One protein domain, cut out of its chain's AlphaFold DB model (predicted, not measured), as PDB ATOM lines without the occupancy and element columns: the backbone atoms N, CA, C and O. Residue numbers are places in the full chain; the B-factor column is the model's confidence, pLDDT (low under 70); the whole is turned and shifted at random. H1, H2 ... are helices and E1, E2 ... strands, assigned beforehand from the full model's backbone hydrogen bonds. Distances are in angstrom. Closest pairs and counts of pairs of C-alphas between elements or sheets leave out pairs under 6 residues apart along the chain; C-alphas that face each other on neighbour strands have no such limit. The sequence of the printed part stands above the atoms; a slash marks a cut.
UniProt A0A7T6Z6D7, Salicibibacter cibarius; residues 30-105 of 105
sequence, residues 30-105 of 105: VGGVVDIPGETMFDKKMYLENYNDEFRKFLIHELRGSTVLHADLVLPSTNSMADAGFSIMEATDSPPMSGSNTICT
ATOM      1  N   VAL A  30     351.195 203.074 218.769       96.88
ATOM      2  CA  VAL A  30     351.175 203.208 217.299       96.88
ATOM      3  C   VAL A  30     350.068 204.135 216.788       96.88
ATOM      4  O   VAL A  30     349.929 204.351 215.587       96.88
ATOM      5  N   GLY A  31     349.233 204.678 217.679       95.19
ATOM      6  CA  GLY A  31     348.168 205.598 217.286       95.19
ATOM      7  C   GLY A  31     347.448 206.257 218.458       95.19
ATOM      8  O   GLY A  31     347.532 205.816 219.601       95.19
ATOM      9  N   GLY A  32     346.705 207.325 218.162       92.88
ATOM     10  CA  GLY A  32     346.050 208.180 219.164       92.88
ATOM     11  C   GLY A  32     346.885 209.396 219.586       92.88
ATOM     12  O   GLY A  32     346.347 210.322 220.191       92.88
ATOM     13  N   VAL A  33     348.164 209.432 219.202       90.50
ATOM     14  CA  VAL A  33     349.066 210.585 219.319       90.50
ATOM     15  C   VAL A  33     349.635 210.873 217.930       90.50
ATOM     16  O   VAL A  33     350.027 209.942 217.235       90.50
ATOM     17  N   VAL A  34     349.608 212.138 217.501       83.25
ATOM     18  CA  VAL A  34     350.033 212.538 216.145       83.25
ATOM     19  C   VAL A  34     351.504 212.947 216.130       83.25
ATOM     20  O   VAL A  34     352.287 212.388 215.372       83.25
ATOM     21  N   ASP A  35     351.872 213.917 216.965       93.12
ATOM     22  CA  ASP A  35     353.254 214.332 217.193       93.12
ATOM     23  C   ASP A  35     353.348 215.112 218.516       93.12
ATOM     24  O   ASP A  35     352.320 215.441 219.121       93.12
ATOM     25  N   ILE A  36     354.568 215.427 218.950       93.94
ATOM     26  CA  ILE A  36     354.864 216.244 220.131       93.94
ATOM     27  C   ILE A  36     355.922 217.322 219.830       93.94
ATOM     28  O   ILE A  36     356.751 217.130 218.937       93.94
ATOM     29  N   PRO A  37     355.916 218.462 220.550       96.00
ATOM     30  CA  PRO A  37     356.879 219.542 220.340       96.00
ATOM     31  C   PRO A  37     358.339 219.109 220.530       96.00
ATOM     32  O   PRO A  37     358.661 218.420 221.494       96.00
ATOM     33  N   GLY A  38     359.218 219.578 219.640       96.56
ATOM     34  CA  GLY A  38     360.667 219.370 219.713       96.56
ATOM     35  C   GLY A  38     361.318 219.331 218.328       96.56
ATOM     36  O   GLY A  38     360.713 218.822 217.384       96.56
ATOM     37  N   GLU A  39     362.533 219.869 218.200       97.56
ATOM     38  CA  GLU A  39     363.306 219.824 216.944       97.56
ATOM     39  C   GLU A  39     364.035 218.486 216.783       97.56
ATOM     40  O   GLU A  39     364.214 217.989 215.672       97.56
ATOM     41  N   THR A  40     364.417 217.876 217.901       97.69
ATOM     42  CA  THR A  40     365.062 216.567 217.969       97.69
ATOM     43  C   THR A  40     364.201 215.558 218.723       97.69
ATOM     44  O   THR A  40     363.354 215.918 219.544       97.69
ATOM     45  N   MET A  41     364.451 214.263 218.510       97.25
ATOM     46  CA  MET A  41     363.840 213.208 219.332       97.25
ATOM     47  C   MET A  41     364.128 213.383 220.831       97.25
ATOM     48  O   MET A  41     363.289 213.039 221.661       97.25
ATOM     49  N   PHE A  42     365.278 213.966 221.185       97.06
ATOM     50  CA  PHE A  42     365.604 214.272 222.575       97.06
ATOM     51  C   PHE A  42     364.716 215.389 223.135       97.06
ATOM     52  O   PHE A  42     364.179 215.233 224.227       97.06
ATOM     53  N   ASP A  43     364.472 216.463 222.378       97.56
ATOM     54  CA  ASP A  43     363.551 217.536 222.790       97.56
ATOM     55  C   ASP A  43     362.138 216.997 223.006       97.56
ATOM     56  O   ASP A  43     361.493 217.312 224.005       97.56
ATOM     57  N   LYS A  44     361.685 216.128 222.097       96.81
ATOM     58  CA  LYS A  44     360.397 215.435 222.181       96.81
ATOM     59  C   LYS A  44     360.300 214.586 223.460       96.81
ATOM     60  O   LYS A  44     359.332 214.705 224.212       96.81
ATOM     61  N   LYS A  45     361.334 213.799 223.774       96.12
ATOM     62  CA  LYS A  45     361.447 213.044 225.036       96.12
ATOM     63  C   LYS A  45     361.415 213.963 226.263       96.12
ATOM     64  O   LYS A  45     360.662 213.705 227.200       96.12
ATOM     65  N   MET A  46     362.172 215.061 226.250       96.88
ATOM     66  CA  MET A  46     362.175 216.042 227.343       96.88
ATOM     67  C   MET A  46     360.823 216.748 227.491       96.88
ATOM     68  O   MET A  46     360.434 217.094 228.606       96.88
ATOM     69  N   TYR A  47     360.088 216.965 226.399       96.44
ATOM     70  CA  TYR A  47     358.748 217.539 226.452       96.44
ATOM     71  C   TYR A  47     357.774 216.615 227.190       96.44
ATOM     72  O   TYR A  47     357.041 217.080 228.066       96.44
ATOM     73  N   LEU A  48     357.783 215.313 226.879       94.56
ATOM     74  CA  LEU A  48     356.955 214.332 227.589       94.56
ATOM     75  C   LEU A  48     357.283 214.309 229.078       94.56
ATOM     76  O   LEU A  48     356.373 214.418 229.894       94.56
ATOM     77  N   GLU A  49     358.563 214.228 229.423       94.81
ATOM     78  CA  GLU A  49     359.005 214.137 230.815       94.81
ATOM     79  C   GLU A  49     358.642 215.388 231.629       94.81
ATOM     80  O   GLU A  49     358.106 215.280 232.729       94.81
ATOM     81  N   ASN A  50     358.869 216.586 231.080       96.06
ATOM     82  CA  ASN A  50     358.675 217.830 231.828       96.06
ATOM     83  C   ASN A  50     357.229 218.338 231.837       96.06
ATOM     84  O   ASN A  50     356.834 219.036 232.773       96.06
ATOM     85  N   TYR A  51     356.448 218.047 230.793       95.75
ATOM     86  CA  TYR A  51     355.136 218.672 230.593       95.75
ATOM     87  C   TYR A  51     353.981 217.681 230.456       95.75
ATOM     88  O   TYR A  51     352.827 218.104 230.533       95.75
ATOM     89  N   ASN A  52     354.246 216.387 230.253       92.69
ATOM     90  CA  ASN A  52     353.192 215.411 229.983       92.69
ATOM     91  C   ASN A  52     353.471 214.009 230.555       92.69
ATOM     92  O   ASN A  52     353.058 213.004 229.972       92.69
ATOM     93  N   ASP A  53     354.117 213.928 231.721       95.38
ATOM     94  CA  ASP A  53     354.423 212.658 232.399       95.38
ATOM     95  C   ASP A  53     353.158 211.831 232.717       95.38
ATOM     96  O   ASP A  53     353.187 210.605 232.811       95.38
ATOM     97  N   GLU A  54     351.996 212.482 232.796       94.94
ATOM     98  CA  GLU A  54     350.703 211.808 232.944       94.94
ATOM     99  C   GLU A  54     350.396 210.832 231.797       94.94
ATOM    100  O   GLU A  54     349.672 209.856 232.002       94.94
ATOM    101  N   PHE A  55     350.960 211.042 230.603       95.19
ATOM    102  CA  PHE A  55     350.825 210.096 229.497       95.19
ATOM    103  C   PHE A  55     351.551 208.777 229.784       95.19
ATOM    104  O   PHE A  55     350.963 207.707 229.628       95.19
ATOM    105  N   ARG A  56     352.784 208.845 230.295       96.06
ATOM    106  CA  ARG A  56     353.543 207.671 230.739       96.06
ATOM    107  C   ARG A  56     352.808 206.927 231.845       96.06
ATOM    108  O   ARG A  56     352.579 205.722 231.738       96.06
ATOM    109  N   LYS A  57     352.370 207.649 232.881       95.56
ATOM    110  CA  LYS A  57     351.608 207.064 233.994       95.56
ATOM    111  C   LYS A  57     350.329 206.386 233.506       95.56
ATOM    112  O   LYS A  57     350.010 205.292 233.958       95.56
ATOM    113  N   PHE A  58     349.613 206.994 232.558       95.31
ATOM    114  CA  PHE A  58     348.413 206.407 231.961       95.31
ATOM    115  C   PHE A  58     348.683 205.064 231.264       95.31
ATOM    116  O   PHE A  58     347.824 204.180 231.315       95.31
ATOM    117  N   LEU A  59     349.846 204.912 230.624       96.38
ATOM    118  CA  LEU A  59     350.230 203.699 229.897       96.38
ATOM    119  C   LEU A  59     350.768 202.592 230.811       96.38
ATOM    120  O   LEU A  59     350.443 201.425 230.582       96.38
ATOM    121  N   ILE A  60     351.575 202.959 231.811       97.00
ATOM    122  CA  ILE A  60     352.404 202.027 232.591       97.00
ATOM    123  C   ILE A  60     351.803 201.695 233.953       97.00
ATOM    124  O   ILE A  60     351.892 200.553 234.397       97.00
ATOM    125  N   HIS A  61     351.188 202.655 234.644       95.81
ATOM    126  CA  HIS A  61     350.679 202.382 235.985       95.81
ATOM    127  C   HIS A  61     349.454 201.460 235.940       95.81
ATOM    128  O   HIS A  61     348.693 201.391 234.964       95.81
ATOM    129  N   GLU A  62     349.228 200.760 237.049       96.31
ATOM    130  CA  GLU A  62     347.973 200.052 237.272       96.31
ATOM    131  C   GLU A  62     346.781 201.021 237.134       96.31
ATOM    132  O   GLU A  62     346.847 202.193 237.502       96.31
ATOM    133  N   LEU A  63     345.644 200.621 236.567       94.31
ATOM    134  CA  LEU A  63     345.182 199.270 236.207       94.31
ATOM    135  C   LEU A  63     345.502 198.837 234.760       94.31
ATOM    136  O   LEU A  63     344.954 197.842 234.289       94.31
ATOM    137  N   ARG A  64     346.293 199.614 234.008       94.94
ATOM    138  CA  ARG A  64     346.550 199.358 232.574       94.94
ATOM    139  C   ARG A  64     347.898 198.709 232.307       94.94
ATOM    140  O   ARG A  64     348.050 198.073 231.264       94.94
ATOM    141  N   GLY A  65     348.850 198.894 233.209       95.75
ATOM    142  CA  GLY A  65     350.167 198.287 233.135       95.75
ATOM    143  C   GLY A  65     350.589 197.681 234.465       95.75
ATOM    144  O   GLY A  65     349.755 197.249 235.259       95.75
ATOM    145  N   SER A  66     351.897 197.621 234.672       94.81
ATOM    146  CA  SER A  66     352.540 197.101 235.875       94.81
ATOM    147  C   SER A  66     353.919 197.740 236.020       94.81
ATOM    148  O   SER A  66     354.409 198.377 235.090       94.81
ATOM    149  N   THR A  67     354.580 197.539 237.157       92.75
ATOM    150  CA  THR A  67     355.931 198.072 237.397       92.75
ATOM    151  C   THR A  67     357.001 197.528 236.448       92.75
ATOM    152  O   THR A  67     358.061 198.131 236.352       92.75
ATOM    153  N   VAL A  68     356.734 196.410 235.765       94.38
ATOM    154  CA  VAL A  68     357.642 195.790 234.781       94.38
ATOM    155  C   VAL A  68     357.269 196.121 233.332       94.38
ATOM    156  O   VAL A  68     357.880 195.586 232.412       94.38
ATOM    157  N   LEU A  69     356.223 196.930 233.114       97.56
ATOM    158  CA  LEU A  69     355.815 197.351 231.777       97.56
ATOM    159  C   LEU A  69     356.540 198.641 231.393       97.56
ATOM    160  O   LEU A  69     356.454 199.642 232.103       97.56
ATOM    161  N   HIS A  70     357.157 198.627 230.222       97.12
ATOM    162  CA  HIS A  70     357.702 199.805 229.561       97.12
ATOM    163  C   HIS A  70     356.765 200.233 228.427       97.12
ATOM    164  O   HIS A  70     355.891 199.469 228.006       97.12
ATOM    165  N   ALA A  71     356.887 201.469 227.959       97.94
ATOM    166  CA  ALA A  71     356.101 201.958 226.838       97.94
ATOM    167  C   ALA A  71     356.948 202.786 225.875       97.94
ATOM    168  O   ALA A  71     357.696 203.665 226.292       97.94
ATOM    169  N   ASP A  72     356.727 202.565 224.584       97.81
ATOM    170  CA  ASP A  72     357.419 203.252 223.500       97.81
ATOM    171  C   ASP A  72     356.414 204.062 222.692       97.81
ATOM    172  O   ASP A  72     355.450 203.521 222.152       97.81
ATOM    173  N   LEU A  73     356.607 205.377 222.604       97.88
ATOM    174  CA  LEU A  73     355.781 206.227 221.753       97.88
ATOM    175  C   LEU A  73     356.428 206.387 220.381       97.88
ATOM    176  O   LEU A  73     357.399 207.133 220.263       97.88
ATOM    177  N   VAL A  74     355.856 205.749 219.355       97.56
ATOM    178  CA  VAL A  74     356.277 205.942 217.961       97.56
ATOM    179  C   VAL A  74     355.868 207.337 217.490       97.56
ATOM    180  O   VAL A  74     354.728 207.768 217.671       97.56
ATOM    181  N   LEU A  75     356.813 208.049 216.883       96.19
ATOM    182  CA  LEU A  75     356.682 209.427 216.422       96.19
ATOM    183  C   LEU A  75     357.293 209.586 215.025       96.19
ATOM    184  O   LEU A  75     358.173 208.815 214.628       96.19
ATOM    185  N   PRO A  76     356.902 210.636 214.285       94.94
ATOM    186  CA  PRO A  76     357.658 211.059 213.119       94.94
ATOM    187  C   PRO A  76     359.123 211.313 213.495       94.94
ATOM    188  O   PRO A  76     359.416 212.088 214.416       94.94
ATOM    189  N   SER A  77     360.031 210.662 212.765       96.06
ATOM    190  CA  SER A  77     361.471 210.850 212.928       96.06
ATOM    191  C   SER A  77     361.865 212.299 212.642       96.06
ATOM    192  O   SER A  77     361.397 212.906 211.679       96.06
ATOM    193  N   THR A  78     362.780 212.842 213.445       96.69
ATOM    194  CA  THR A  78     363.433 214.135 213.174       96.69
ATOM    195  C   THR A  78     364.687 213.990 212.299       96.69
ATOM    196  O   THR A  78     365.363 214.975 212.020       96.69
ATOM    197  N   ASN A  79     365.027 212.768 211.876       97.12
ATOM    198  CA  ASN A  79     366.148 212.455 210.989       97.12
ATOM    199  C   ASN A  79     365.625 211.797 209.705       97.12
ATOM    200  O   ASN A  79     365.004 210.737 209.759       97.12
ATOM    201  N   SER A  80     365.921 212.400 208.551       96.44
ATOM    202  CA  SER A  80     365.458 211.934 207.238       96.44
ATOM    203  C   SER A  80     366.015 210.575 206.807       96.44
ATOM    204  O   SER A  80     365.482 209.987 205.872       96.44
ATOM    205  N   MET A  81     367.073 210.082 207.455       97.88
ATOM    206  CA  MET A  81     367.630 208.752 207.190       97.88
ATOM    207  C   MET A  81     367.058 207.654 208.091       97.88
ATOM    208  O   MET A  81     367.388 206.492 207.882       97.88
ATOM    209  N   ALA A  82     366.268 208.000 209.108       97.38
ATOM    210  CA  ALA A  82     365.680 207.023 210.017       97.38
ATOM    211  C   ALA A  82     364.235 206.714 209.617       97.38
ATOM    212  O   ALA A  82     363.456 207.629 209.342       97.38
ATOM    213  N   ASP A  83     363.876 205.430 209.640       95.56
ATOM    214  CA  ASP A  83     362.537 204.955 209.276       95.56
ATOM    215  C   ASP A  83     361.461 205.405 210.275       95.56
ATOM    216  O   ASP A  83     360.321 205.679 209.896       95.56
ATOM    217  N   ALA A  84     361.827 205.517 211.554       94.06
ATOM    218  CA  ALA A  84     360.956 205.969 212.630       94.06
ATOM    219  C   ALA A  84     361.757 206.656 213.744       94.06
ATOM    220  O   ALA A  84     362.961 206.440 213.896       94.06
ATOM    221  N   GLY A  85     361.075 207.486 214.532       96.19
ATOM    222  CA  GLY A  85     361.551 207.933 215.836       96.19
ATOM    223  C   GLY A  85     360.651 207.361 216.924       96.19
ATOM    224  O   GLY A  85     359.468 207.125 216.693       96.19
ATOM    225  N   PHE A  86     361.183 207.157 218.123       96.88
ATOM    226  CA  PHE A  86     360.362 206.804 219.275       96.88
ATOM    227  C   PHE A  86     360.925 207.391 220.567       96.88
ATOM    228  O   PHE A  86     362.104 207.739 220.647       96.88
ATOM    229  N   SER A  87     360.051 207.555 221.558       97.12
ATOM    230  CA  SER A  87     360.412 207.983 222.910       97.12
ATOM    231  C   SER A  87     360.060 206.888 223.903       97.12
ATOM    232  O   SER A  87     358.903 206.475 223.979       97.12
ATOM    233  N   ILE A  88     361.053 206.482 224.686       97.56
ATOM    234  CA  ILE A  88     360.955 205.397 225.662       97.56
ATOM    235  C   ILE A  88     360.461 205.962 226.986       97.56
ATOM    236  O   ILE A  88     360.875 207.045 227.410       97.56
ATOM    237  N   MET A  89     359.575 205.227 227.640       97.50
ATOM    238  CA  MET A  89     359.014 205.570 228.933       97.50
ATOM    239  C   MET A  89     359.014 204.331 229.833       97.50
ATOM    240  O   MET A  89     358.455 203.294 229.482       97.50
ATOM    241  N   GLU A  90     359.613 204.442 231.013       95.62
ATOM    242  CA  GLU A  90     359.695 203.368 232.005       95.62
ATOM    243  C   GLU A  90     358.870 203.700 233.257       95.62
ATOM    244  O   GLU A  90     358.190 204.726 233.344       95.62
ATOM    245  N   ALA A  91     358.887 202.822 234.258       93.62
ATOM    246  CA  ALA A  91     358.088 202.998 235.470       93.62
ATOM    247  C   ALA A  91     358.434 204.278 236.255       93.62
ATOM    248  O   ALA A  91     357.555 204.854 236.904       93.62
ATOM    249  N   THR A  92     359.676 204.760 236.177       91.31
ATOM    250  CA  THR A  92     360.159 205.915 236.953       91.31
ATOM    251  C   THR A  92     360.625 207.092 236.115       91.31
ATOM    252  O   THR A  92     360.543 208.228 236.573       91.31
ATOM    253  N   ASP A  93     361.098 206.834 234.906       90.56
ATOM    254  CA  ASP A  93     361.839 207.783 234.089       90.56
ATOM    255  C   ASP A  93     361.620 207.508 232.595       90.56
ATOM    256  O   ASP A  93     360.775 206.711 232.189       90.56
ATOM    257  N   SER A  94     362.306 208.260 231.743       94.12
ATOM    258  CA  SER A  94     362.239 208.117 230.287       94.12
ATOM    259  C   SER A  94     363.669 208.120 229.758       94.12
ATOM    260  O   SER A  94     364.226 209.201 229.549       94.12
ATOM    261  N   PRO A  95     364.327 206.958 229.625       95.56
ATOM    262  CA  PRO A  95     365.718 206.899 229.212       95.56
ATOM    263  C   PRO A  95     365.866 207.325 227.746       95.56
ATOM    264  O   PRO A  95     364.942 207.171 226.946       95.56
ATOM    265  N   PRO A  96     367.034 207.861 227.353       94.88
ATOM    266  CA  PRO A  96     367.268 208.251 225.967       94.88
ATOM    267  C   PRO A  96     367.413 207.051 225.017       94.88
ATOM    268  O   PRO A  96     367.226 207.237 223.820       94.88
ATOM    269  N   MET A  97     367.758 205.853 225.517       95.69
ATOM    270  CA  MET A  97     367.844 204.605 224.745       95.69
ATOM    271  C   MET A  97     367.594 203.375 225.632       95.69
ATOM    272  O   MET A  97     367.961 203.380 226.804       95.69
ATOM    273  N   SER A  98     367.044 202.307 225.044       96.56
ATOM    274  CA  SER A  98     366.914 200.975 225.650       96.56
ATOM    275  C   SER A  98     366.864 199.902 224.554       96.56
ATOM    276  O   SER A  98     366.147 200.044 223.563       96.56
ATOM    277  N   GLY A  99     367.664 198.841 224.700       97.44
ATOM    278  CA  GLY A  99     367.828 197.808 223.671       97.44
ATOM    279  C   GLY A  99     366.604 196.905 223.507       97.44
ATOM    280  O   GLY A  99     366.179 196.659 222.385       97.44
ATOM    281  N   SER A 100     366.009 196.461 224.614       97.25
ATOM    282  CA  SER A 100     364.785 195.644 224.655       97.25
ATOM    283  C   SER A 100     363.603 196.355 223.990       97.25
ATOM    284  O   SER A 100     362.933 195.782 223.133       97.25
ATOM    285  N   ASN A 101     363.407 197.631 224.321       97.38
ATOM    286  CA  ASN A 101     362.389 198.499 223.728       97.38
ATOM    287  C   ASN A 101     362.637 198.718 222.225       97.38
ATOM    288  O   ASN A 101     361.714 198.606 221.421       97.38
ATOM    289  N   THR A 102     363.902 198.912 221.825       97.44
ATOM    290  CA  THR A 102     364.287 199.005 220.403       97.44
ATOM    291  C   THR A 102     364.021 197.704 219.640       97.44
ATOM    292  O   THR A 102     363.681 197.751 218.470       97.44
ATOM    293  N   ILE A 103     364.170 196.533 220.268       98.12
ATOM    294  CA  ILE A 103     363.839 195.242 219.637       98.12
ATOM    295  C   ILE A 103     362.321 195.073 219.483       98.12
ATOM    296  O   ILE A 103     361.868 194.440 218.530       98.12
ATOM    297  N   CYS A 104     361.538 195.597 220.431       97.44
ATOM    298  CA  CYS A 104     360.078 195.507 220.406       97.44
ATOM    299  C   CYS A 104     359.414 196.479 219.417       97.44
ATOM    300  O   CYS A 104     358.270 196.228 219.032       97.44
ATOM    301  N   THR A 105     360.099 197.566 219.050       95.81
ATOM    302  CA  THR A 105     359.583 198.669 218.221       95.81
ATOM    303  C   THR A 105     360.025 198.532 216.769       95.81
ATOM    304  O   THR A 105     359.146 198.643 215.884       95.81
TER     305      THR A 105
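Overview. This is residues 30 to 105 of the 105 residues of a protein of Salicibibacter cibarius (UniProt A0A7T6Z6D7). A hairpin of two strands, E1 and E2, runs through the middle of this domain, with H1 and H2 over one side of it and the short H3 on the other. H1 lies mostly over E2 and H2 mostly over E1, and these two helices stand nearly at a right angle to each other. The printed part has 76 residues with three named helices and two named strands, in the order H1, H2, E1, E2, H3 along the chain; the sheet order is E1 - E2, antiparallel. The class is mixed, helices and strands, though under half of the residues, 37 of 76, are in named elements. The whole is compact, with a radius of gyration of the C-alphas of 11.9 A, and spans 37 by 27 by 21 A.

Arrangement. Start from Val 30 and go on to H1, residues 41 to 51; a tight link of one residue leads to H2, residues 53 to 60. H1 and H2 are close but not clearly touching: their closest C-alphas, those of Leu 48 and Phe 55, are 7.7 A apart. Their lines are about perpendicular, at 81 degrees. Next come the strands E1, residues 69 to 75, and E2, residues 85 to 89, a hairpin of antiparallel neighbours whose directions differ by 154 degrees. Look across it for N 71 and O 89, 2.8 A apart, and N 87 and O 73, 3.0 A apart, both within hydrogen-bond range. H1 comes closest to E2 at the C-alphas of Lys 45 and Ser 87, 5.6 A apart, while H1 and E1 are apart. The closest C-alphas of H2 and E1 are those of Ile 60 and Leu 69, at 5.8 A. Last is H3, residues 99 to 104; its closest C-alpha pair with E1 is Asn 101 and Asp 72, at 6.9 A. H3 is apart from H1 and from H2. In H1, H2 and H3 every O i to N i+4 pair is within hydrogen-bond range.

Along the chain. Find C-alpha 41 at (363.840, 213.208, 219.332); from there H1 runs 15.2 A to C-alpha 51. H2 measures 10.8 A from C-alpha 53 to C-alpha 60. E1 starts at C-alpha 69, at (355.815, 197.351, 231.777), and runs 19.6 A to C-alpha 75. E2 runs 13.5 A from C-alpha 85 to C-alpha 89. H3 covers 8.7 A and ends at C-alpha 104, at (360.078, 195.507, 220.406).

Size, cuts and confidence. The two C-alphas farthest apart are those of Leu 63 and Met 81, at 37.9 A. The C-alphas of Val 30 and Thr 105, the chain's last residue, are 9.6 A apart. The printed part has no cut, and no link is long. The mean pLDDT of the printed part is 95.7, and no printed residue is under 70.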